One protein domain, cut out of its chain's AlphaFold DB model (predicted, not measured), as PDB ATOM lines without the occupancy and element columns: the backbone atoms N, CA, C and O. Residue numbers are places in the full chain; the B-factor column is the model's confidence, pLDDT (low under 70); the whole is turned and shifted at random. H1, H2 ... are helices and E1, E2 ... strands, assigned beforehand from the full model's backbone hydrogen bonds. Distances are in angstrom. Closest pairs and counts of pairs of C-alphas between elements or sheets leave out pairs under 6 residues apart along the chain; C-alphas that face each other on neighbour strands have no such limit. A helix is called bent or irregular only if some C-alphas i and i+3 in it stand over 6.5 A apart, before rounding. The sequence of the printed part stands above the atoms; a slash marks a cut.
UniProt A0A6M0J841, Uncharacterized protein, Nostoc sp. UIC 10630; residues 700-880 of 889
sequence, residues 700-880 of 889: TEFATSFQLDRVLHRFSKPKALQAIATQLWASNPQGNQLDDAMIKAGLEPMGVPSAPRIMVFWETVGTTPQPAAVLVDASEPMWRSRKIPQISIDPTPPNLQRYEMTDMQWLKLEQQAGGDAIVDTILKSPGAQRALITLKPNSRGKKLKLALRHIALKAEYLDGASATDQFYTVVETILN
ATOM      1  N   THR A 700     144.260  66.106 147.500       94.81
ATOM      2  CA  THR A 700     145.211  66.384 146.416       94.81
ATOM      3  C   THR A 700     145.994  65.136 146.025       94.81
ATOM      4  O   THR A 700     146.097  64.821 144.840       94.81
ATOM      5  N   GLU A 701     146.526  64.402 147.004       93.12
ATOM      6  CA  GLU A 701     147.247  63.148 146.758       93.12
ATOM      7  C   GLU A 701     146.339  62.084 146.152       93.12
ATOM      8  O   GLU A 701     146.726  61.410 145.195       93.12
ATOM      9  N   PHE A 702     145.109  61.976 146.661       93.81
ATOM     10  CA  PHE A 702     144.129  61.059 146.105       93.81
ATOM     11  C   PHE A 702     143.827  61.384 144.639       93.81
ATOM     12  O   PHE A 702     143.912  60.498 143.794       93.81
ATOM     13  N   ALA A 703     143.565  62.645 144.291       93.62
ATOM     14  CA  ALA A 703     143.329  63.048 142.904       93.62
ATOM     15  C   ALA A 703     144.560  62.829 142.003       93.62
ATOM     16  O   ALA A 703     144.428  62.357 140.875       93.62
ATOM     17  N   THR A 704     145.762  63.110 142.516       92.06
ATOM     18  CA  THR A 704     147.026  62.917 141.784       92.06
ATOM     19  C   THR A 704     147.274  61.440 141.476       92.06
ATOM     20  O   THR A 704     147.822  61.123 140.422       92.06
ATOM     21  N   SER A 705     146.818  60.519 142.332       91.88
ATOM     22  CA  SER A 705     146.994  59.078 142.107       91.88
ATOM     23  C   SER A 705     146.361  58.579 140.802       91.88
ATOM     24  O   SER A 705     146.897  57.665 140.187       91.88
ATOM     25  N   PHE A 706     145.298  59.227 140.315       91.19
ATOM     26  CA  PHE A 706     144.677  58.896 139.027       91.19
ATOM     27  C   PHE A 706     145.516  59.316 137.816       91.19
ATOM     28  O   PHE A 706     145.374  58.738 136.744       91.19
ATOM     29  N   GLN A 707     146.378  60.322 137.976       85.75
ATOM     30  CA  GLN A 707     147.202  60.869 136.895       85.75
ATOM     31  C   GLN A 707     148.496  60.074 136.684       85.75
ATOM     32  O   GLN A 707     149.130  60.194 135.637       85.75
ATOM     33  N   LEU A 708     148.901  59.280 137.681       81.88
ATOM     34  CA  LEU A 708     150.094  58.436 137.612       81.88
ATOM     35  C   LEU A 708     149.879  57.202 136.726       81.88
ATOM     36  O   LEU A 708     150.837  56.689 136.144       81.88
ATOM     37  N   ASP A 709     148.634  56.743 136.603       79.00
ATOM     38  CA  ASP A 709     148.276  55.577 135.806       79.00
ATOM     39  C   ASP A 709     147.940  55.956 134.355       79.00
ATOM     40  O   ASP A 709     147.364  57.002 134.053       79.00
ATOM     41  N   ARG A 710     148.311  55.082 133.413       81.25
ATOM     42  CA  ARG A 710     148.033  55.309 131.989       81.25
ATOM     43  C   ARG A 710     146.535  55.208 131.717       81.25
ATOM     44  O   ARG A 710     145.892  54.241 132.124       81.25
ATOM     45  N   VAL A 711     146.009  56.150 130.933       88.31
ATOM     46  CA  VAL A 711     144.658  56.038 130.372       88.31
ATOM     47  C   VAL A 711     144.628  54.851 129.413       88.31
ATOM     48  O   VAL A 711     145.361  54.799 128.426       88.31
ATOM     49  N   LEU A 712     143.789  53.875 129.731       89.75
ATOM     50  CA  LEU A 712     143.578  52.683 128.928       89.75
ATOM     51  C   LEU A 712     142.427  52.920 127.952       89.75
ATOM     52  O   LEU A 712     141.509  53.692 128.221       89.75
ATOM     53  N   HIS A 713     142.438  52.205 126.832       90.62
ATOM     54  CA  HIS A 713     141.365  52.263 125.847       90.62
ATOM     55  C   HIS A 713     140.859  50.855 125.541       90.62
ATOM     56  O   HIS A 713     141.652  49.918 125.439       90.62
ATOM     57  N   ARG A 714     139.542  50.695 125.396       90.19
ATOM     58  CA  ARG A 714     138.901  49.410 125.082       90.19
ATOM     59  C   ARG A 714     137.771  49.582 124.078       90.19
ATOM     60  O   ARG A 714     137.139  50.632 124.017       90.19
ATOM     61  N   PHE A 715     137.504  48.533 123.312       89.12
ATOM     62  CA  PHE A 715     136.318  48.455 122.465       89.12
ATOM     63  C   PHE A 715     135.068  48.139 123.303       89.12
ATOM     64  O   PHE A 715     135.136  47.403 124.288       89.12
ATOM     65  N   SER A 716     133.923  48.670 122.886       89.06
ATOM     66  CA  SER A 716     132.595  48.367 123.418       89.06
ATOM     67  C   SER A 716     131.595  48.205 122.274       89.06
ATOM     68  O   SER A 716     131.711  48.852 121.231       89.06
ATOM     69  N   LYS A 717     130.600  47.329 122.459       88.19
ATOM     70  CA  LYS A 717     129.522  47.168 121.475       88.19
ATOM     71  C   LYS A 717     128.722  48.477 121.360       88.19
ATOM     72  O   LYS A 717     128.461  49.092 122.397       88.19
ATOM     73  N   PRO A 718     128.277  48.868 120.150       88.56
ATOM     74  CA  PRO A 718     127.512  50.096 119.958       88.56
ATOM     75  C   PRO A 718     126.323  50.215 120.913       88.56
ATOM     76  O   PRO A 718     125.529  49.278 121.034       88.56
ATOM     77  N   LYS A 719     126.196  51.369 121.574       87.81
ATOM     78  CA  LYS A 719     125.135  51.729 122.531       87.81
ATOM     79  C   LYS A 719     125.044  50.863 123.793       87.81
ATOM     80  O   LYS A 719     124.129  51.058 124.597       87.81
ATOM     81  N   ALA A 720     125.957  49.913 124.002       89.88
ATOM     82  CA  ALA A 720     125.861  48.967 125.112       89.88
ATOM     83  C   ALA A 720     126.067  49.641 126.477       89.88
ATOM     84  O   ALA A 720     125.358  49.320 127.428       89.88
ATOM     85  N   LEU A 721     126.993  50.600 126.573       90.56
ATOM     86  CA  LEU A 721     127.291  51.303 127.828       90.56
ATOM     87  C   LEU A 721     126.265  52.401 128.131       90.56
ATOM     88  O   LEU A 721     125.902  52.603 129.287       90.56
ATOM     89  N   GLN A 722     125.725  53.051 127.099       90.25
ATOM     90  CA  GLN A 722     124.630  54.012 127.231       90.25
ATOM     91  C   GLN A 722     123.353  53.326 127.733       90.25
ATOM     92  O   GLN A 722     122.654  53.879 128.577       90.25
ATOM     93  N   ALA A 723     123.084  52.088 127.301       90.44
ATOM     94  CA  ALA A 723     121.934  51.316 127.773       90.44
ATOM     95  C   ALA A 723     121.954  51.053 129.295       90.44
ATOM     96  O   ALA A 723     120.887  50.934 129.905       90.44
ATOM     97  N   ILE A 724     123.138  51.007 129.923       89.81
ATOM     98  CA  ILE A 724     123.277  50.886 131.384       89.81
ATOM     99  C   ILE A 724     122.781  52.165 132.069       89.81
ATOM    100  O   ILE A 724     122.001  52.093 133.015       89.81
ATOM    101  N   ALA A 725     123.175  53.336 131.563       85.75
ATOM    102  CA  ALA A 725     122.772  54.623 132.131       85.75
ATOM    103  C   ALA A 725     121.260  54.895 132.006       85.75
ATOM    104  O   ALA A 725     120.714  55.667 132.787       85.75
ATOM    105  N   THR A 726     120.568  54.232 131.071       88.12
ATOM    106  CA  THR A 726     119.107  54.351 130.896       88.12
ATOM    107  C   THR A 726     118.271  53.469 131.833       88.12
ATOM    108  O   THR A 726     117.043  53.531 131.798       88.12
ATOM    109  N   GLN A 727     118.897  52.623 132.657       89.50
ATOM    110  CA  GLN A 727     118.169  51.753 133.583       89.50
ATOM    111  C   GLN A 727     117.526  52.561 134.719       89.50
ATOM    112  O   GLN A 727     118.125  53.493 135.243       89.50
ATOM    113  N   LEU A 728     116.332  52.159 135.176       85.50
ATOM    114  CA  LEU A 728     115.621  52.855 136.265       85.50
ATOM    115  C   LEU A 728     116.412  52.892 137.584       85.50
ATOM    116  O   LEU A 728     116.257  53.815 138.377       85.50
ATOM    117  N   TRP A 729     117.266  51.894 137.809       87.81
ATOM    118  CA  TRP A 729     118.130  51.790 138.984       87.81
ATOM    119  C   TRP A 729     119.484  52.497 138.807       87.81
ATOM    120  O   TRP A 729     120.262  52.541 139.752       87.81
ATOM    121  N   ALA A 730     119.795  53.067 137.635       84.50
ATOM    122  CA  ALA A 730     121.110  53.649 137.335       84.50
ATOM    123  C   ALA A 730     121.496  54.824 138.253       84.50
ATOM    124  O   ALA A 730     122.680  55.094 138.446       84.50
ATOM    125  N   SER A 731     120.515  55.512 138.840       81.62
ATOM    126  CA  SER A 731     120.738  56.590 139.811       81.62
ATOM    127  C   SER A 731     121.220  56.087 141.177       81.62
ATOM    128  O   SER A 731     121.893  56.826 141.895       81.62
ATOM    129  N   ASN A 732     120.897  54.841 141.537       84.88
ATOM    130  CA  ASN A 732     121.325  54.191 142.773       84.88
ATOM    131  C   ASN A 732     121.429  52.665 142.570       84.88
ATOM    132  O   ASN A 732     120.564  51.916 143.037       84.88
ATOM    133  N   PRO A 733     122.441  52.199 141.820       87.19
ATOM    134  CA  PRO A 733     122.562  50.794 141.457       87.19
ATOM    135  C   PRO A 733     122.850  49.920 142.678       87.19
ATOM    136  O   PRO A 733     123.621  50.311 143.552       87.19
ATOM    137  N   GLN A 734     122.307  48.702 142.704       87.62
ATOM    138  CA  GLN A 734     122.827  47.623 143.551       87.62
ATOM    139  C   GLN A 734     124.004  46.913 142.861       87.62
ATOM    140  O   GLN A 734     124.138  46.969 141.638       87.62
ATOM    141  N   GLY A 735     124.861  46.235 143.636       83.75
ATOM    142  CA  GLY A 735     126.082  45.587 143.118       83.75
ATOM    143  C   GLY A 735     125.799  44.591 142.006       83.75
ATOM    144  O   GLY A 735     126.271  44.762 140.890       83.75
ATOM    145  N   ASN A 736     124.917  43.632 142.279       86.75
ATOM    146  CA  ASN A 736     124.464  42.646 141.300       86.75
ATOM    147  C   ASN A 736     123.852  43.279 140.038       86.75
ATOM    148  O   ASN A 736     124.122  42.816 138.938       86.75
ATOM    149  N   GLN A 737     123.054  44.342 140.176       89.31
ATOM    150  CA  GLN A 737     122.414  45.011 139.039       89.31
ATOM    151  C   GLN A 737     123.445  45.640 138.102       89.31
ATOM    152  O   GLN A 737     123.354  45.489 136.882       89.31
ATOM    153  N   LEU A 738     124.426  46.340 138.677       87.50
ATOM    154  CA  LEU A 738     125.485  46.980 137.913       87.50
ATOM    155  C   LEU A 738     126.412  45.947 137.277       87.50
ATOM    156  O   LEU A 738     126.708  46.066 136.090       87.50
ATOM    157  N   ASP A 739     126.813  44.925 138.029       85.56
ATOM    158  CA  ASP A 739     127.696  43.866 137.543       85.56
ATOM    159  C   ASP A 739     127.038  43.080 136.398       85.56
ATOM    160  O   ASP A 739     127.639  42.936 135.334       85.56
ATOM    161  N   ASP A 740     125.771  42.674 136.537       88.56
ATOM    162  CA  ASP A 740     125.019  41.995 135.474       88.56
ATOM    163  C   ASP A 740     124.891  42.863 134.214       88.56
ATOM    164  O   ASP A 740     124.970  42.363 133.087       88.56
ATOM    165  N   ALA A 741     124.673  44.171 134.379       89.31
ATOM    166  CA  ALA A 741     124.570  45.103 133.261       89.31
ATOM    167  C   ALA A 741     125.920  45.319 132.565       89.31
ATOM    168  O   ALA A 741     125.973  45.353 131.334       89.31
ATOM    169  N   MET A 742     127.011  45.407 133.329       87.44
ATOM    170  CA  MET A 742     128.372  45.475 132.797       87.44
ATOM    171  C   MET A 742     128.731  44.192 132.032       87.44
ATOM    172  O   MET A 742     129.201  44.277 130.896       87.44
ATOM    173  N   ILE A 743     128.413  43.015 132.583       88.31
ATOM    174  CA  ILE A 743     128.621  41.712 131.930       88.31
ATOM    175  C   ILE A 743     127.834  41.630 130.618       88.31
ATOM    176  O   ILE A 743     128.388  41.268 129.578       88.31
ATOM    177  N   LYS A 744     126.555  42.031 130.617       87.50
ATOM    178  CA  LYS A 744     125.729  42.084 129.395       87.50
ATOM    179  C   LYS A 744     126.276  43.061 128.354       87.50
ATOM    180  O   LYS A 744     126.164  42.794 127.156       87.50
ATOM    181  N   ALA A 745     126.894  44.158 128.789       86.06
ATOM    182  CA  ALA A 745     127.578  45.102 127.909       86.06
ATOM    183  C   ALA A 745     128.930  44.582 127.377       86.06
ATOM    184  O   ALA A 745     129.546  45.235 126.534       86.06
ATOM    185  N   GLY A 746     129.362  43.387 127.799       82.50
ATOM    186  CA  GLY A 746     130.603  42.744 127.365       82.50
ATOM    187  C   GLY A 746     131.829  43.139 128.187       82.50
ATOM    188  O   GLY A 746     132.947  42.966 127.708       82.50
ATOM    189  N   LEU A 747     131.637  43.684 129.392       83.88
ATOM    190  CA  LEU A 747     132.713  43.949 130.344       83.88
ATOM    191  C   LEU A 747     132.928  42.729 131.241       83.88
ATOM    192  O   LEU A 747     131.978  42.118 131.721       83.88
ATOM    193  N   GLU A 748     134.186  42.385 131.494       76.44
ATOM    194  CA  GLU A 748     134.523  41.348 132.471       76.44
ATOM    195  C   GLU A 748     134.221  41.831 133.902       76.44
ATOM    196  O   GLU A 748     134.306  43.036 134.166       76.44
ATOM    197  N   PRO A 749     133.908  40.926 134.849       68.06
ATOM    198  CA  PRO A 749     133.766  41.284 136.255       68.06
ATOM    199  C   PRO A 749     135.088  41.851 136.784       68.06
ATOM    200  O   PRO A 749     136.089  41.144 136.898       68.06
ATOM    201  N   MET A 750     135.109  43.145 137.100       71.25
ATOM    202  CA  MET A 750     136.297  43.821 137.618       71.25
ATOM    203  C   MET A 750     136.152  44.011 139.125       71.25
ATOM    204  O   MET A 750     135.255  44.726 139.571       71.25
ATOM    205  N   GLY A 751     137.050  43.417 139.914       72.25
ATOM    206  CA  GLY A 751     137.130  43.688 141.354       72.25
ATOM    207  C   GLY A 751     137.485  45.150 141.660       72.25
ATOM    208  O   GLY A 751     137.787  45.930 140.750       72.25
ATOM    209  N   VAL A 752     137.466  45.521 142.943       71.50
ATOM    210  CA  VAL A 752     137.965  46.829 143.395       71.50
ATOM    211  C   VAL A 752     139.474  46.880 143.141       71.50
ATOM    212  O   VAL A 752     140.198  46.005 143.628       71.50
ATOM    213  N   PRO A 753     139.980  47.842 142.357       74.25
ATOM    214  CA  PRO A 753     141.392  47.869 142.028       74.25
ATOM    215  C   PRO A 753     142.218  48.470 143.169       74.25
ATOM    216  O   PRO A 753     141.803  49.399 143.855       74.25
ATOM    217  N   SER A 754     143.429  47.941 143.358       74.81
ATOM    218  CA  SER A 754     144.380  48.407 144.381       74.81
ATOM    219  C   SER A 754     145.035  49.758 144.054       74.81
ATOM    220  O   SER A 754     145.660  50.360 144.928       74.81
ATOM    221  N   ALA A 755     144.891  50.222 142.812       80.81
ATOM    222  CA  ALA A 755     145.326  51.518 142.304       80.81
ATOM    223  C   ALA A 755     144.256  52.069 141.344       80.81
ATOM    224  O   ALA A 755     143.519  51.267 140.756       80.81
ATOM    225  N   PRO A 756     144.138  53.394 141.182       87.88
ATOM    226  CA  PRO A 756     143.156  53.967 140.279       87.88
ATOM    227  C   PRO A 756     143.343  53.528 138.824       87.88
ATOM    228  O   PRO A 756     144.439  53.215 138.375       87.88
ATOM    229  N   ARG A 757     142.260  53.475 138.054       88.56
ATOM    230  CA  ARG A 757     142.310  53.119 136.630       88.56
ATOM    231  C   ARG A 757     141.320  53.961 135.857       88.56
ATOM    232  O   ARG A 757     140.176  54.121 136.272       88.56
ATOM    233  N   ILE A 758     141.746  54.452 134.700       91.56
ATOM    234  CA  ILE A 758     140.877  55.180 133.780       91.56
ATOM    235  C   ILE A 758     140.840  54.410 132.466       91.56
ATOM    236  O   ILE A 758     141.874  54.185 131.841       91.56
ATOM    237  N   MET A 759     139.645  53.998 132.050       91.31
ATOM    238  CA  MET A 759     139.411  53.280 130.797       91.31
ATOM    239  C   MET A 759     138.430  54.049 129.924       91.31
ATOM    240  O   MET A 759     137.279  54.233 130.303       91.31
ATOM    241  N   VAL A 760     138.861  54.452 128.734       93.56
ATOM    242  CA  VAL A 760     138.002  55.039 127.704       93.56
ATOM    243  C   VAL A 760     137.488  53.928 126.793       93.56
ATOM    244  O   VAL A 760     138.263  53.218 126.150       93.56
ATOM    245  N   PHE A 761     136.173  53.796 126.711       93.19
ATOM    246  CA  PHE A 761     135.506  52.869 125.815       93.19
ATOM    247  C   PHE A 761     135.170  53.547 124.496       93.19
ATOM    248  O   PHE A 761     134.580  54.626 124.481       93.19
ATOM    249  N   TRP A 762     135.515  52.888 123.398       92.50
ATOM    250  CA  TRP A 762     135.177  53.304 122.044       92.50
ATOM    251  C   TRP A 762     134.158  52.340 121.445       92.50
ATOM    252  O   TRP A 762     134.239  51.130 121.657       92.50
ATOM    253  N   GLU A 763     133.208  52.865 120.688       90.25
ATOM    254  CA  GLU A 763     132.251  52.099 119.901       90.25
ATOM    255  C   GLU A 763     132.458  52.357 118.409       90.25
ATOM    256  O   GLU A 763     132.822  53.458 117.996       90.25
ATOM    257  N   THR A 764     132.201  51.348 117.582       84.12
ATOM    258  CA  THR A 764     132.265  51.498 116.124       84.12
ATOM    259  C   THR A 764     130.861  51.740 115.584       84.12
ATOM    260  O   THR A 764     130.085  50.804 115.395       84.12
ATOM    261  N   VAL A 765     130.526  53.010 115.353       71.88
ATOM    262  CA  VAL A 765     129.291  53.433 114.679       71.88
ATOM    263  C   VAL A 765     129.686  53.975 113.303       71.88
ATOM    264  O   VAL A 765     130.158  55.102 113.190       71.88
ATOM    265  N   GLY A 766     129.543  53.158 112.254       74.62
ATOM    266  CA  GLY A 766     130.050  53.478 110.911       74.62
ATOM    267  C   GLY A 766     131.525  53.090 110.726       74.62
ATOM    268  O   GLY A 766     131.946  52.050 111.224       74.62
ATOM    269  N   THR A 767     132.302  53.899 109.996       75.50
ATOM    270  CA  THR A 767     133.716  53.621 109.655       75.50
ATOM    271  C   THR A 767     134.725  54.154 110.676       75.50
ATOM    272  O   THR A 767     135.880  53.747 110.652       75.50
ATOM    273  N   THR A 768     134.315  55.050 111.578       84.94
ATOM    274  CA  THR A 768     135.224  55.772 112.480       84.94
ATOM    275  C   THR A 768     134.819  55.557 113.943       84.94
ATOM    276  O   THR A 768     133.716  55.965 114.319       84.94
ATOM    277  N   PRO A 769     135.680  54.957 114.788       89.12
ATOM    278  CA  PRO A 769     135.408  54.773 116.212       89.12
ATOM    279  C   PRO A 769     135.041  56.074 116.939       89.12
ATOM    280  O   PRO A 769     135.671  57.119 116.760       89.12
ATOM    281  N   GLN A 770     134.023  56.011 117.793       91.56
ATOM    282  CA  GLN A 770     133.550  57.124 118.619       91.56
ATOM    283  C   GLN A 770     133.726  56.790 120.103       91.56
ATOM    284  O   GLN A 770     133.513  55.642 120.493       91.56
ATOM    285  N   PRO A 771     134.110  57.752 120.958       93.31
ATOM    286  CA  PRO A 771     134.221  57.497 122.385       93.31
ATOM    287  C   PRO A 771     132.814  57.407 123.000       93.31
ATOM    288  O   PRO A 771     132.017  58.338 122.893       93.31
ATOM    289  N   ALA A 772     132.517  56.276 123.636       91.88
ATOM    290  CA  ALA A 772     131.202  55.921 124.167       91.88
ATOM    291  C   ALA A 772     131.062  56.225 125.666       91.88
ATOM    292  O   ALA A 772     130.045  56.759 126.112       91.88
ATOM    293  N   ALA A 773     132.072  55.867 126.461       94.00
ATOM    294  CA  ALA A 773     132.055  56.030 127.912       94.00
ATOM    295  C   ALA A 773     133.474  56.048 128.493       94.00
ATOM    296  O   ALA A 773     134.431  55.640 127.841       94.00
ATOM    297  N   VAL A 774     133.603  56.465 129.747       93.75
ATOM    298  CA  VAL A 774     134.825  56.386 130.546       93.75
ATOM    299  C   VAL A 774     134.507  55.691 131.860       93.75
ATOM    300  O   VAL A 774     133.606  56.112 132.578       93.75
ATOM    301  N   LEU A 775     135.242  54.635 132.190       92.06
ATOM    302  CA  LEU A 775     135.221  54.053 133.525       92.06
ATOM    303  C   LEU A 775     136.358  54.653 134.343       92.06
ATOM    304  O   LEU A 775     137.515  54.603 133.923       92.06
ATOM    305  N   VAL A 776     136.009  55.204 135.498       92.94
ATOM    306  CA  VAL A 776     136.954  55.688 136.500       92.94
ATOM    307  C   VAL A 776     136.843  54.785 137.712       92.94
ATOM    308  O   VAL A 776     135.800  54.711 138.355       92.94
ATOM    309  N   ASP A 777     137.933  54.110 138.006       91.19
ATOM    310  CA  ASP A 777     138.088  53.190 139.115       91.19
ATOM    311  C   ASP A 777     139.088  53.775 140.109       91.19
ATOM    312  O   ASP A 777     140.106  54.336 139.709       91.19
ATOM    313  N   ALA A 778     138.813  53.633 141.400       91.75
ATOM    314  CA  ALA A 778     139.610  54.186 142.483       91.75
ATOM    315  C   ALA A 778     139.850  53.142 143.578       91.75
ATOM    316  O   ALA A 778     139.020  52.263 143.807       91.75
ATOM    317  N   SER A 779     140.959  53.282 144.306       88.31
ATOM    318  CA  SER A 779     141.230  52.470 145.499       88.31
ATOM    319  C   SER A 779     140.384  52.889 146.709       88.31
ATOM    320  O   SER A 779     140.232  52.127 147.657       88.31
ATOM    321  N   GLU A 780     139.814  54.097 146.688       91.75
ATOM    322  CA  GLU A 780     139.006  54.674 147.767       91.75
ATOM    323  C   GLU A 780     137.738  55.355 147.230       91.75
ATOM    324  O   GLU A 780     137.694  55.734 146.058       91.75
ATOM    325  N   PRO A 781     136.692  55.531 148.060       93.06
ATOM    326  CA  PRO A 781     135.462  56.206 147.658       93.06
ATOM    327  C   PRO A 781     135.698  57.626 147.122       93.06
ATOM    328  O   PRO A 781     136.210  58.493 147.837       93.06
ATOM    329  N   MET A 782     135.254  57.875 145.886       94.56
ATOM    330  CA  MET A 782     135.244  59.187 145.223       94.56
ATOM    331  C   MET A 782     134.042  60.052 145.627       94.56
ATOM    332  O   MET A 782     134.048  61.259 145.390       94.56
ATOM    333  N   TRP A 783     133.016  59.448 146.235       94.19
ATOM    334  CA  TRP A 783     131.912  60.162 146.873       94.19
ATOM    335  C   TRP A 783     131.904  59.886 148.365       94.19
ATOM    336  O   TRP A 783     131.810  58.726 148.769       94.19
ATOM    337  N   ARG A 784     131.948  60.948 149.166       93.31
ATOM    338  CA  ARG A 784     131.938  60.868 150.628       93.31
ATOM    339  C   ARG A 784     130.922  61.845 151.195       93.31
ATOM    340  O   ARG A 784     130.788  62.965 150.695       93.31
ATOM    341  N   SER A 785     130.231  61.399 152.236       92.19
ATOM    342  CA  SER A 785     129.228  62.174 152.959       92.19
ATOM    343  C   SER A 785     129.524  62.155 154.451       92.19
ATOM    344  O   SER A 785     130.219  61.255 154.919       92.19
ATOM    345  N   ARG A 786     128.999  63.141 155.175       90.19
ATOM    346  CA  ARG A 786     129.006  63.208 156.641       90.19
ATOM    347  C   ARG A 786     127.663  63.704 157.139       90.19
ATOM    348  O   ARG A 786     127.038  64.531 156.471       90.19
ATOM    349  N   LYS A 787     127.253  63.266 158.323       90.44
ATOM    350  CA  LYS A 787     126.081  63.816 159.000       90.44
ATOM    351  C   LYS A 787     126.362  65.211 159.538       90.44
ATOM    352  O   LYS A 787     127.179  65.393 160.437       90.44
ATOM    353  N   ILE A 788     125.642  66.194 159.011       90.00
ATOM    354  CA  ILE A 788     125.704  67.598 159.430       90.00
ATOM    355  C   ILE A 788     124.284  68.044 159.797       90.00
ATOM    356  O   ILE A 788     123.336  67.644 159.112       90.00
ATOM    357  N   PRO A 789     124.099  68.860 160.849       89.38
ATOM    358  CA  PRO A 789     122.780  69.380 161.181       89.38
ATOM    359  C   PRO A 789     122.262  70.272 160.046       89.38
ATOM    360  O   PRO A 789     122.917  71.236 159.643       89.38
ATOM    361  N   GLN A 790     121.080  69.945 159.530       87.75
ATOM    362  CA  GLN A 790     120.364  70.687 158.495       87.75
ATOM    363  C   GLN A 790     118.928  70.945 158.937       87.75
ATOM    364  O   GLN A 790     118.367  70.186 159.726       87.75
ATOM    365  N   ILE A 791     118.340  72.025 158.426       86.12
ATOM    366  CA  ILE A 791     116.926  72.315 158.654       86.12
ATOM    367  C   ILE A 791     116.108  71.341 157.805       86.12
ATOM    368  O   ILE A 791     116.191  71.352 156.578       86.12
ATOM    369  N   SER A 792     115.325  70.513 158.477       85.12
ATOM    370  CA  SER A 792     114.320  69.635 157.896       85.12
ATOM    371  C   SER A 792     112.953  70.293 158.046       85.12
ATOM    372  O   SER A 792     112.648  70.856 159.101       85.12
ATOM    373  N   ILE A 793     112.159  70.264 156.976       83.38
ATOM    374  CA  ILE A 793     110.812  70.836 156.933       83.38
ATOM    375  C   ILE A 793     109.838  69.682 156.746       83.38
ATOM    376  O   ILE A 793     109.854  69.035 155.695       83.38
ATOM    377  N   ASP A 794     108.988  69.425 157.741       77.31
ATOM    378  CA  ASP A 794     108.005  68.357 157.610       77.31
ATOM    379  C   ASP A 794     106.940  68.739 156.563       77.31
ATOM    380  O   ASP A 794     106.455  69.877 156.522       77.31
ATOM    381  N   PRO A 795     106.532  67.787 155.705       73.62
ATOM    382  CA  PRO A 795     105.526  68.036 154.679       73.62
ATOM    383  C   PRO A 795     104.109  68.139 155.263       73.62
ATOM    384  O   PRO A 795     103.198  68.644 154.605       73.62
ATOM    385  N   THR A 796     103.873  67.615 156.471       68.00
ATOM    386  CA  THR A 796     102.558  67.618 157.126       68.00
ATOM    387  C   THR A 796     102.726  67.554 158.649       68.00
ATOM    388  O   THR A 796     103.160  66.515 159.146       68.00
ATOM    389  N   PRO A 797     102.345  68.603 159.402       63.91
ATOM    390  CA  PRO A 797     101.801  69.886 158.945       63.91
ATOM    391  C   PRO A 797     102.856  70.747 158.218       63.91
ATOM    392  O   PRO A 797     104.030  70.695 158.575       63.91
ATOM    393  N   PRO A 798     102.466  71.544 157.205       62.91
ATOM    394  CA  PRO A 798     103.408  72.387 156.474       62.91
ATOM    395  C   PRO A 798     104.041  73.440 157.398       62.91
ATOM    396  O   PRO A 798     103.354  74.027 158.234       62.91
ATOM    397  N   ASN A 799     105.332  73.714 157.187       68.56
ATOM    398  CA  ASN A 799     106.151  74.723 157.884       68.56
ATOM    399  C   ASN A 799     106.630  74.357 159.298       68.56
ATOM    400  O   ASN A 799     107.099  75.235 160.021       68.56
ATOM    401  N   LEU A 800     106.551  73.087 159.688       78.94
ATOM    402  CA  LEU A 800     107.232  72.598 160.882       78.94
ATOM    403  C   LEU A 800     108.719  72.410 160.556       78.94
ATOM    404  O   LEU A 800     109.051  71.642 159.656       78.94
ATOM    405  N   GLN A 801     109.602  73.147 161.231       83.06
ATOM    406  CA  GLN A 801     111.045  73.089 161.008       83.06
ATOM    407  C   GLN A 801     111.765  72.544 162.239       83.06
ATOM    408  O   GLN A 801     111.554  73.013 163.364       83.06
ATOM    409  N   ARG A 802     112.682  71.603 162.009       82.75
ATOM    410  CA  ARG A 802     113.593  71.070 163.027       82.75
ATOM    411  C   ARG A 802     114.983  70.839 162.456       82.75
ATOM    412  O   ARG A 802     115.150  70.719 161.248       82.75
ATOM    413  N   TYR A 803     115.986  70.759 163.325       84.75
ATOM    414  CA  TYR A 803     117.320  70.342 162.905       84.75
ATOM    415  C   TYR A 803     117.423  68.819 162.918       84.75
ATOM    416  O   TYR A 803     117.183  68.187 163.944       84.75
ATOM    417  N   GLU A 804     117.825  68.243 161.789       87.44
ATOM    418  CA  GLU A 804     118.112  66.818 161.646       87.44
ATOM    419  C   GLU A 804     119.536  66.612 161.140       87.44
ATOM    420  O   GLU A 804     120.046  67.364 160.305       87.44
ATOM    421  N   MET A 805     120.181  65.556 161.631       88.75
ATOM    422  CA  MET A 805     121.482  65.128 161.129       88.75
ATOM    423  C   MET A 805     121.299  64.473 159.759       88.75
ATOM    424  O   MET A 805     120.843  63.333 159.668       88.75
ATOM    425  N   THR A 806     121.652  65.199 158.699       90.69
ATOM    426  CA  THR A 806     121.468  64.764 157.308       90.69
ATOM    427  C   THR A 806     122.814  64.467 156.659       90.69
ATOM    428  O   THR A 806     123.792  65.175 156.904       90.69
ATOM    429  N   ASP A 807     122.866  63.435 155.815       90.81
ATOM    430  CA  ASP A 807     124.073  63.066 155.074       90.81
ATOM    431  C   ASP A 807     124.371  64.113 153.989       90.81
ATOM    432  O   ASP A 807     123.756  64.136 152.922       90.81
ATOM    433  N   MET A 808     125.351  64.973 154.248       91.50
ATOM    434  CA  MET A 808     125.830  65.983 153.313       91.50
ATOM    435  C   MET A 808     127.062  65.466 152.581       91.50
ATOM    436  O   MET A 808     128.058  65.097 153.206       91.50
ATOM    437  N   GLN A 809     127.008  65.447 151.248       92.50
ATOM    438  CA  GLN A 809     128.181  65.142 150.430       92.50
ATOM    439  C   GLN A 809     129.218  66.255 150.577       92.50
ATOM    440  O   GLN A 809     128.901  67.426 150.372       92.50
ATOM    441  N   TRP A 810     130.456  65.876 150.881       93.12
ATOM    442  CA  TRP A 810     131.595  66.793 150.946       93.12
ATOM    443  C   TRP A 810     132.653  66.476 149.883       93.12
ATOM    444  O   TRP A 810     133.435  67.346 149.524       93.12
ATOM    445  N   LEU A 811     132.652  65.270 149.307       95.50
ATOM    446  CA  LEU A 811     133.508  64.903 148.176       95.50
ATOM    447  C   LEU A 811     132.663  64.226 147.095       95.50
ATOM    448  O   LEU A 811     131.849  63.360 147.424       95.50
ATOM    449  N   LYS A 812     132.855  64.591 145.823       95.44
ATOM    450  CA  LYS A 812     132.230  63.908 144.676       95.44
ATOM    451  C   LYS A 812     133.053  64.031 143.395       95.44
ATOM    452  O   LYS A 812     133.694  65.052 143.174       95.44
ATOM    453  N   LEU A 813     132.971  63.033 142.515       95.25
ATOM    454  CA  LEU A 813     133.503  63.119 141.150       95.25
ATOM    455  C   LEU A 813     132.511  63.855 140.237       95.25
ATOM    456  O   LEU A 813     131.331  63.499 140.192       95.25
ATOM    457  N   GLU A 814     132.985  64.845 139.480       94.62
ATOM    458  CA  GLU A 814     132.180  65.544 138.473       94.62
ATOM    459  C   GLU A 814     132.997  66.046 137.274       94.62
ATOM    460  O   GLU A 814     134.231  66.038 137.272       94.62
ATOM    461  N   GLN A 815     132.290  66.479 136.227       92.88
ATOM    462  CA  GLN A 815     132.906  67.160 135.095       92.88
ATOM    463  C   GLN A 815     133.326  68.578 135.500       92.88
ATOM    464  O   GLN A 815     132.505  69.364 135.969       92.88
ATOM    465  N   GLN A 816     134.598  68.916 135.286       89.88
ATOM    466  CA  GLN A 816     135.140  70.230 135.623       89.88
ATOM    467  C   GLN A 816     135.025  71.204 134.442       89.88
ATOM    468  O   GLN A 816     135.218  70.829 133.282       89.88
ATOM    469  N   ALA A 817     134.795  72.484 134.743       83.44
ATOM    470  CA  ALA A 817     134.906  73.561 133.762       83.44
ATOM    471  C   ALA A 817     136.313  73.614 133.118       83.44
ATOM    472  O   ALA A 817     137.329  73.342 133.764       83.44
ATOM    473  N   GLY A 818     136.375  73.966 131.829       82.31
ATOM    474  CA  GLY A 818     137.613  73.977 131.032       82.31
ATOM    475  C   GLY A 818     137.875  72.700 130.215       82.31
ATOM    476  O   GLY A 818     138.883  72.634 129.506       82.31
ATOM    477  N   GLY A 819     136.985  71.706 130.301       84.94
ATOM    478  CA  GLY A 819     136.780  70.676 129.276       84.94
ATOM    479  C   GLY A 819     135.539  70.972 128.421       84.94
ATOM    480  O   GLY A 819     134.728  71.830 128.770       84.94
ATOM    481  N   ASP A 820     135.379  70.253 127.313       92.06
ATOM    482  CA  ASP A 820     134.167  70.291 126.491       92.06
ATOM    483  C   ASP A 820     133.006  69.585 127.210       92.06
ATOM    484  O   ASP A 820     133.215  68.592 127.900       92.06
ATOM    485  N   ALA A 821     131.763  70.041 127.029       91.31
ATOM    486  CA  ALA A 821     130.571  69.517 127.716       91.31
ATOM    487  C   ALA A 821     130.072  68.157 127.168       91.31
ATOM    488  O   ALA A 821     128.916  68.022 126.754       91.31
ATOM    489  N   ILE A 822     130.954  67.154 127.159       93.38
ATOM    490  CA  ILE A 822     130.758  65.835 126.545       93.38
ATOM    491  C   ILE A 822     130.262  64.731 127.485       93.38
ATOM    492  O   ILE A 822     129.894  63.667 127.001       93.38
ATOM    493  N   VAL A 823     130.232  64.950 128.803       93.56
ATOM    494  CA  VAL A 823     129.660  63.975 129.745       93.56
ATOM    495  C   VAL A 823     128.138  63.987 129.634       93.56
ATOM    496  O   VAL A 823     127.527  65.058 129.637       93.56
ATOM    497  N   ASP A 824     127.541  62.802 129.520       93.12
ATOM    498  CA  ASP A 824     126.094  62.595 129.512       93.12
ATOM    499  C   ASP A 824     125.590  62.244 130.920       93.12
ATOM    500  O   ASP A 824     124.981  63.078 131.585       93.12
ATOM    501  N   THR A 825     125.939  61.059 131.431       91.75
ATOM    502  CA  THR A 825     125.564  60.601 132.782       91.75
ATOM    503  C   THR A 825     126.765  60.020 133.527       91.75
ATOM    504  O   THR A 825     127.516  59.224 132.964       91.75
ATOM    505  N   ILE A 826     126.916  60.367 134.812       92.81
ATOM    506  CA  ILE A 826     127.882  59.750 135.737       92.81
ATOM    507  C   ILE A 826     127.138  58.747 136.620       92.81
ATOM    508  O   ILE A 826     126.386  59.134 137.512       92.81
ATOM    509  N   LEU A 827     127.362  57.460 136.383       91.25
ATOM    510  CA  LEU A 827     126.807  56.371 137.178       91.25
ATOM    511  C   LEU A 827     127.793  55.994 138.284       91.25
ATOM    512  O   LEU A 827     128.918  55.574 138.013       91.25
ATOM    513  N   LYS A 828     127.354  56.132 139.535       91.38
ATOM    514  CA  LYS A 828     128.120  55.808 140.744       91.38
ATOM    515  C   LYS A 828     127.879  54.351 141.142       91.38
ATOM    516  O   LYS A 828     126.734  53.967 141.351       91.38
ATOM    517  N   SER A 829     128.934  53.553 141.302       88.25
ATOM    518  CA  SER A 829     128.807  52.180 141.807       88.25
ATOM    519  C   SER A 829     128.442  52.141 143.300       88.25
ATOM    520  O   SER A 829     128.766  53.078 144.047       88.25
ATOM    521  N   PRO A 830     127.888  51.018 143.799       85.38
ATOM    522  CA  PRO A 830     127.937  50.710 145.226       85.38
ATOM    523  C   PRO A 830     129.378  50.802 145.737       85.38
ATOM    524  O   PRO A 830     130.321  50.471 145.016       85.38
ATOM    525  N   GLY A 831     129.565  51.315 146.952       84.50
ATOM    526  CA  GLY A 831     130.897  51.569 147.517       84.50
ATOM    527  C   GLY A 831     131.592  52.834 146.999       84.50
ATOM    528  O   GLY A 831     132.615  53.222 147.553       84.50
ATOM    529  N   ALA A 832     131.036  53.521 145.989       90.50
ATOM    530  CA  ALA A 832     131.497  54.829 145.508       90.50
ATOM    531  C   ALA A 832     132.950  54.886 144.986       90.50
ATOM    532  O   ALA A 832     133.494  55.973 144.805       90.50
ATOM    533  N   GLN A 833     133.577  53.735 144.744       90.38
ATOM    534  CA  GLN A 833     134.948  53.595 144.238       90.38
ATOM    535  C   GLN A 833     135.019  53.500 142.711       90.38
ATOM    536  O   GLN A 833     136.089  53.677 142.141       90.38
ATOM    537  N   ARG A 834     133.897  53.222 142.041       90.44
ATOM    538  CA  ARG A 834     133.812  53.083 140.587       90.44
ATOM    539  C   ARG A 834     132.757  54.024 140.023       90.44
ATOM    540  O   ARG A 834     131.675  54.193 140.590       90.44
ATOM    541  N   ALA A 835     133.074  54.619 138.882       92.50
ATOM    542  CA  ALA A 835     132.201  55.500 138.132       92.50
ATOM    543  C   ALA A 835     132.171  55.085 136.662       92.50
ATOM    544  O   ALA A 835     133.219  55.036 136.021       92.50
ATOM    545  N   LEU A 836     130.986  54.834 136.111       92.19
ATOM    546  CA  LEU A 836     130.793  54.696 134.668       92.19
ATOM    547  C   LEU A 836     130.223  56.005 134.123       92.19
ATOM    548  O   LEU A 836     129.109  56.397 134.453       92.19
ATOM    549  N   ILE A 837     130.993  56.681 133.284       94.31
ATOM    550  CA  ILE A 837     130.680  58.002 132.748       94.31
ATOM    551  C   ILE A 837     130.346  57.841 131.277       94.31
ATOM    552  O   ILE A 837     131.228  57.619 130.457       94.31
ATOM    553  N   THR A 838     129.074  57.934 130.923       94.31
ATOM    554  CA  THR A 838     128.654  57.893 129.518       94.31
ATOM    555  C   THR A 838     128.944  59.227 128.843       94.31
ATOM    556  O   THR A 838     128.867  60.287 129.471       94.31
ATOM    557  N   LEU A 839     129.328  59.174 127.570       94.25
ATOM    558  CA  LEU A 839     129.650  60.348 126.768       94.25
ATOM    559  C   LEU A 839     128.540  60.621 125.754       94.25
ATOM    560  O   LEU A 839     127.902  59.701 125.237       94.25
ATOM    561  N   LYS A 840     128.334  61.901 125.448       93.19
ATOM    562  CA  LYS A 840     127.389  62.351 124.425       93.19
ATOM    563  C   LYS A 840     127.854  61.922 123.027       93.19
ATOM    564  O   LYS A 840     129.057  61.756 122.800       93.19
ATOM    565  N   PRO A 841     126.940  61.820 122.048       88.56
ATOM    566  CA  PRO A 841     127.326  61.671 120.647       88.56
ATOM    567  C   PRO A 841     128.284  62.786 120.200       88.56
ATOM    568  O   PRO A 841     128.200  63.913 120.688       88.56
ATOM    569  N   ASN A 842     129.164  62.489 119.238       87.81
ATOM    570  CA  ASN A 842     130.150  63.432 118.686       87.81
ATOM    571  C   ASN A 842     131.181  63.960 119.708       87.81
ATOM    572  O   ASN A 842     131.665  65.085 119.592       87.81
ATOM    573  N   SER A 843     131.543  63.142 120.700       92.31
ATOM    574  CA  SER A 843     132.574  63.473 121.699       92.31
ATOM    575  C   SER A 843     134.015  63.297 121.194       92.31
ATOM    576  O   SER A 843     134.967  63.601 121.911       92.31
ATOM    577  N   ARG A 844     134.210  62.808 119.963       92.00
ATOM    578  CA  ARG A 844     135.534  62.683 119.339       92.00
ATOM    579  C   ARG A 844     136.154  64.059 119.067       92.00
ATOM    580  O   ARG A 844     135.464  64.995 118.673       92.00
ATOM    581  N   GLY A 845     137.463  64.180 119.285       90.88
ATOM    582  CA  GLY A 845     138.220  65.432 119.163       90.88
ATOM    583  C   GLY A 845     137.933  66.449 120.273       90.88
ATOM    584  O   GLY A 845     138.424  67.573 120.218       90.88
ATOM    585  N   LYS A 846     137.125  66.073 121.271       93.62
ATOM    586  CA  LYS A 846     136.756  66.921 122.403       93.62
ATOM    587  C   LYS A 846     137.596  66.601 123.633       93.62
ATOM    588  O   LYS A 846     138.079  65.480 123.821       93.62
ATOM    589  N   LYS A 847     137.765  67.604 124.484       93.94
ATOM    590  CA  LYS A 847     138.536  67.553 125.719       93.94
ATOM    591  C   LYS A 847     137.662  67.097 126.884       93.94
ATOM    592  O   LYS A 847     136.757  67.814 127.304       93.94
ATOM    593  N   LEU A 848     137.972  65.940 127.461       93.31
ATOM    594  CA  LEU A 848     137.389  65.481 128.716       93.31
ATOM    595  C   LEU A 848     138.187  66.039 129.895       93.31
ATOM    596  O   LEU A 848     139.405  65.873 129.951       93.31
ATOM    597  N   LYS A 849     137.491  66.646 130.861       94.56
ATOM    598  CA  LYS A 849     138.078  67.066 132.135       94.56
ATOM    599  C   LYS A 849     137.192  66.637 133.300       94.56
ATOM    600  O   LYS A 849     136.058  67.100 133.413       94.56
ATOM    601  N   LEU A 850     137.704  65.749 134.148       94.81
ATOM    602  CA  LEU A 850     137.021  65.264 135.350       94.81
ATOM    603  C   LEU A 850     137.827  65.644 136.587       94.81
ATOM    604  O   LEU A 850     139.059  65.603 136.562       94.81
ATOM    605  N   ALA A 851     137.136  65.972 137.673       95.69
ATOM    606  CA  ALA A 851     137.751  66.346 138.937       95.69
ATOM    607  C   ALA A 851     136.968  65.799 140.131       95.69
ATOM    608  O   ALA A 851     135.748  65.627 140.070       95.69
ATOM    609  N   LEU A 852     137.674  65.583 141.239       96.75
ATOM    610  CA  LEU A 852     137.055  65.486 142.553       96.75
ATOM    611  C   LEU A 852     136.737  66.905 143.027       96.75
ATOM    612  O   LEU A 852     137.635  67.734 143.174       96.75
ATOM    613  N   ARG A 853     135.459  67.184 143.265       96.56
ATOM    614  CA  ARG A 853     134.995  68.402 143.920       96.56
ATOM    615  C   ARG A 853     134.907  68.163 145.415       96.56
ATOM    616  O   ARG A 853     134.106  67.346 145.870       96.56
ATOM    617  N   HIS A 854     135.708  68.912 146.154       95.06
ATOM    618  CA  HIS A 854     135.554  69.106 147.584       95.06
ATOM    619  C   HIS A 854     134.533  70.228 147.791       95.06
ATOM    620  O   HIS A 854     134.787  71.382 147.444       95.06
ATOM    621  N   ILE A 855     133.344  69.852 148.252       95.12
ATOM    622  CA  ILE A 855     132.213  70.754 148.462       95.12
ATOM    623  C   ILE A 855     132.438  71.483 149.783       95.12
ATOM    624  O   ILE A 855     132.554  70.844 150.827       95.12
ATOM    625  N   ALA A 856     132.474  72.810 149.731       92.75
ATOM    626  CA  ALA A 856     132.639  73.652 150.901       92.75
ATOM    627  C   ALA A 856     131.379  73.624 151.773       92.75
ATOM    628  O   ALA A 856     130.286  74.012 151.342       92.75
ATOM    629  N   LEU A 857     131.537  73.223 153.032       91.00
ATOM    630  CA  LEU A 857     130.475  73.263 154.026       91.00
ATOM    631  C   LEU A 857     130.525  74.614 154.747       91.00
ATOM    632  O   LEU A 857     131.264  74.813 155.708       91.00
ATOM    633  N   LYS A 858     129.709  75.556 154.270       89.62
ATOM    634  CA  LYS A 858     129.779  76.992 154.607       89.62
ATOM    635  C   LYS A 858     129.422  77.385 156.046       89.62
ATOM    636  O   LYS A 858     129.343  78.570 156.352       89.62
ATOM    637  N   ALA A 859     129.151  76.432 156.932       87.44
ATOM    638  CA  ALA A 859     128.894  76.765 158.326       87.44
ATOM    639  C   ALA A 859     130.191  77.228 159.017       87.44
ATOM    640  O   ALA A 859     131.256  76.670 158.760       87.44
ATOM    641  N   GLU A 860     130.105  78.211 159.919       87.50
ATOM    642  CA  GLU A 860     131.270  78.771 160.639       87.50
ATOM    643  C   GLU A 860     132.046  77.729 161.461       87.50
ATOM    644  O   GLU A 860     133.262  77.813 161.593       87.50
ATOM    645  N   TYR A 861     131.365  76.695 161.965       88.62
ATOM    646  CA  TYR A 861     131.999  75.581 162.680       88.62
ATOM    647  C   TYR A 861     132.642  74.524 161.757       88.62
ATOM    648  O   TYR A 861     133.183  73.530 162.243       88.62
ATOM    649  N   LEU A 862     132.561  74.706 160.434       89.56
ATOM    650  CA  LEU A 862     133.137  73.827 159.415       89.56
ATOM    651  C   LEU A 862     134.174  74.603 158.593       89.56
ATOM    652  O   LEU A 862     135.297  74.783 159.065       89.56
ATOM    653  N   ASP A 863     133.818  75.041 157.384       88.69
ATOM    654  CA  ASP A 863     134.745  75.695 156.455       88.69
ATOM    655  C   ASP A 863     134.574  77.226 156.419       88.69
ATOM    656  O   ASP A 863     135.452  77.923 155.916       88.69
ATOM    657  N   GLY A 864     133.491  77.757 157.006       86.88
ATOM    658  CA  GLY A 864     133.201  79.195 157.091       86.88
ATOM    659  C   GLY A 864     132.341  79.736 155.944       86.88
ATOM    660  O   GLY A 864     132.302  79.169 154.849       86.88
ATOM    661  N   ALA A 865     131.650  80.862 156.168       85.44
ATOM    662  CA  ALA A 865     130.674  81.400 155.209       85.44
ATOM    663  C   ALA A 865     131.275  81.789 153.843       85.44
ATOM    664  O   ALA A 865     130.582  81.753 152.821       85.44
ATOM    665  N   SER A 866     132.561  82.147 153.812       88.12
ATOM    666  CA  SER A 866     133.302  82.535 152.604       88.12
ATOM    667  C   SER A 866     133.949  81.359 151.862       88.12
ATOM    668  O   SER A 866     134.561  81.571 150.813       88.12
ATOM    669  N   ALA A 867     133.819  80.128 152.368       91.31
ATOM    670  CA  ALA A 867     134.405  78.954 151.736       91.31
ATOM    671  C   ALA A 867     133.799  78.687 150.351       91.31
ATOM    672  O   ALA A 867     132.598  78.861 150.105       91.31
ATOM    673  N   THR A 868     134.660  78.246 149.435       93.81
ATOM    674  CA  THR A 868     134.306  77.910 148.054       93.81
ATOM    675  C   THR A 868     134.777  76.508 147.722       93.81
ATOM    676  O   THR A 868     135.754  76.017 148.290       93.81
ATOM    677  N   ASP A 869     134.058  75.868 146.807       94.81
ATOM    678  CA  ASP A 869     134.369  74.508 146.393       94.81
ATOM    679  C   ASP A 869     135.743  74.437 145.729       94.81
ATOM    680  O   ASP A 869     136.108  75.288 144.912       94.81
ATOM    681  N   GLN A 870     136.484  73.384 146.052       94.75
ATOM    682  CA  GLN A 870     137.808  73.131 145.497       94.75
ATOM    683  C   GLN A 870     137.740  71.960 144.521       94.75
ATOM    684  O   GLN A 870     137.055  70.968 144.762       94.75
ATOM    685  N   PHE A 871     138.458  72.081 143.407       94.94
ATOM    686  CA  PHE A 871     138.477  71.080 142.347       94.94
ATOM    687  C   PHE A 871     139.872  70.491 142.200       94.94
ATOM    688  O   PHE A 871     140.836  71.222 141.973       94.94
ATOM    689  N   TYR A 872     139.952  69.168 142.250       95.38
ATOM    690  CA  TYR A 872     141.188  68.417 142.079       95.38
ATOM    691  C   TYR A 872     141.074  67.545 140.834       95.38
ATOM    692  O   TYR A 872     140.318  66.571 140.817       95.38
ATOM    693  N   THR A 873     141.781  67.922 139.768       93.94
ATOM    694  CA  THR A 873     141.725  67.224 138.476       93.94
ATOM    695  C   THR A 873     142.117  65.755 138.639       93.94
ATOM    696  O   THR A 873     143.189  65.445 139.148       93.94
ATOM    697  N   VAL A 874     141.257  64.858 138.166       92.50
ATOM    698  CA  VAL A 874     141.472  63.404 138.128       92.50
ATOM    699  C   VAL A 874     142.014  62.991 136.767       92.50
ATOM    700  O   VAL A 874     142.981  62.244 136.677       92.50
ATOM    701  N   VAL A 875     141.402  63.503 135.697       90.94
ATOM    702  CA  VAL A 875     141.840  63.251 134.324       90.94
ATOM    703  C   VAL A 875     141.555  64.451 133.436       90.94
ATOM    704  O   VAL A 875     140.485  65.061 133.501       90.94
ATOM    705  N   GLU A 876     142.519  64.758 132.578       91.94
ATOM    706  CA  GLU A 876     142.416  65.750 131.517       91.94
ATOM    707  C   GLU A 876     142.999  65.134 130.242       91.94
ATOM    708  O   GLU A 876     144.198  64.893 130.154       91.94
ATOM    709  N   THR A 877     142.144  64.806 129.272       90.06
ATOM    710  CA  THR A 877     142.564  64.131 128.034       90.06
ATOM    711  C   THR A 877     141.712  64.555 126.844       90.06
ATOM    712  O   THR A 877     140.549  64.931 127.004       90.06
ATOM    713  N   ILE A 878     142.280  64.503 125.640       91.56
ATOM    714  CA  ILE A 878     141.569  64.789 124.390       91.56
ATOM    715  C   ILE A 878     141.235  63.463 123.707       91.56
ATOM    716  O   ILE A 878     142.117  62.652 123.426       91.56
ATOM    717  N   LEU A 879     139.955  63.242 123.413       91.25
ATOM    718  CA  LEU A 879     139.451  61.994 122.835       91.25
ATOM    719  C   LEU A 879     139.598  61.994 121.304       91.25
ATOM    720  O   LEU A 879     138.607  61.980 120.577       91.25
ATOM    721  N   ASN A 880     140.832  62.054 120.799       88.94
ATOM    722  CA  ASN A 880     141.112  62.268 119.371       88.94
ATOM    723  C   ASN A 880     140.854  61.047 118.477       88.94
ATOM    724  O   ASN A 880     140.178  61.172 117.455       88.94
TER     725      ASN A 880
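Overview. This is residues 700 to 880 of the 889 residues of an uncharacterized protein of Nostoc sp. UIC 10630 (UniProt A0A6M0J841). Two sheets lie partly face to face with their strands crossed, E1 E2 E3 E7 E6 and the curled E4 E5 E8 E9; H2 packs on the first sheet, with H3 beside H2, and H1 runs along edge strand E9. The bent hairpin E4 and E5 reaches out to one end of the longest axis. The printed part has 181 residues, with named elements in the order H1 E1 H2 H3 E2 E3 E4 E5 E6 E7 E8 E9; the five-stranded sheet is mixed, the four-stranded one antiparallel, each in the order written above. The class is mixed, helices and strands, and the whole is compact, with a radius of gyration of the C-alphas of 18.5 A and spans of 60 by 35 by 31 A.

Arrangement. Start in the strongly twisted larger sheet, where E1, residues 712 to 716, is parallel to E2, residues 757 to 765, with N 714 and O 760 2.9 A apart. E2 makes a hairpin with E3, residues 768 to 777; look at N 759 and O 775, 2.9 A. E3 is antiparallel to E7, residues 834 to 839, with N 774 and O 837 at 2.7 A, and E7 makes a hairpin with E6, residues 823 to 828, with N 836 and O 827 at 2.9 A. H2, residues 720 to 725, is on this sheet at a height of 8.0 A, only just over E7, on which 3 of its 6 C-alphas fall; the closest C-alphas are Gln 722 and Thr 838, 6.0 A. H2 touches H3, residues 735 to 744, in a helical hairpin, C-alphas 724 and 741 being closest at 6.2 A. E1, H2, H3 and E2 form a strand-helix-strand unit, parallel neighbour strands joined through helices, with a right-handed crossover. Across the sandwich, two sheets face to face at 9.7 A with strands at 61 degrees, E4, residues 784 to 794, makes a hairpin with E5, residues 800 to 815; see N 790 and O 804, 2.9 A. E8, residues 847 to 854, is antiparallel to E5, with N 812 and O 853 at 3.0 A, and makes a hairpin with E9, residues 870 to 878, with N 850 and O 875 at 2.9 A. H1, residues 700 to 708, is over E9, C-alphas 703 and 874 being closest at 5.1 A. Every O i to N i+4 pair is within hydrogen-bond range in H3, against 3 of 5 in H1 and 0 of 2 in H2, where 2 of 3 O i to N i+3 pairs are.

Along the chain. Find C-alpha 700 at (145.211, 66.384, 146.416), where H1 begins. E5, 36.8 A long, starts at C-alpha 800, (107.232, 72.598, 160.882), and bends by 71 degrees at residue 803; E4 spans 26.0 A, E3 26.9 A and E2 25.5 A. E9 ends at C-alpha 878, (141.569, 64.789, 124.390).

Size, cuts and confidence. The C-alphas of Thr 767 and Pro 797 are the two farthest apart, 60.9 A. The printed part has no cut; its long links are residues 745 to 756 and 855 to 869. Residue 749 and residues 796 to 799 have pLDDT under 70.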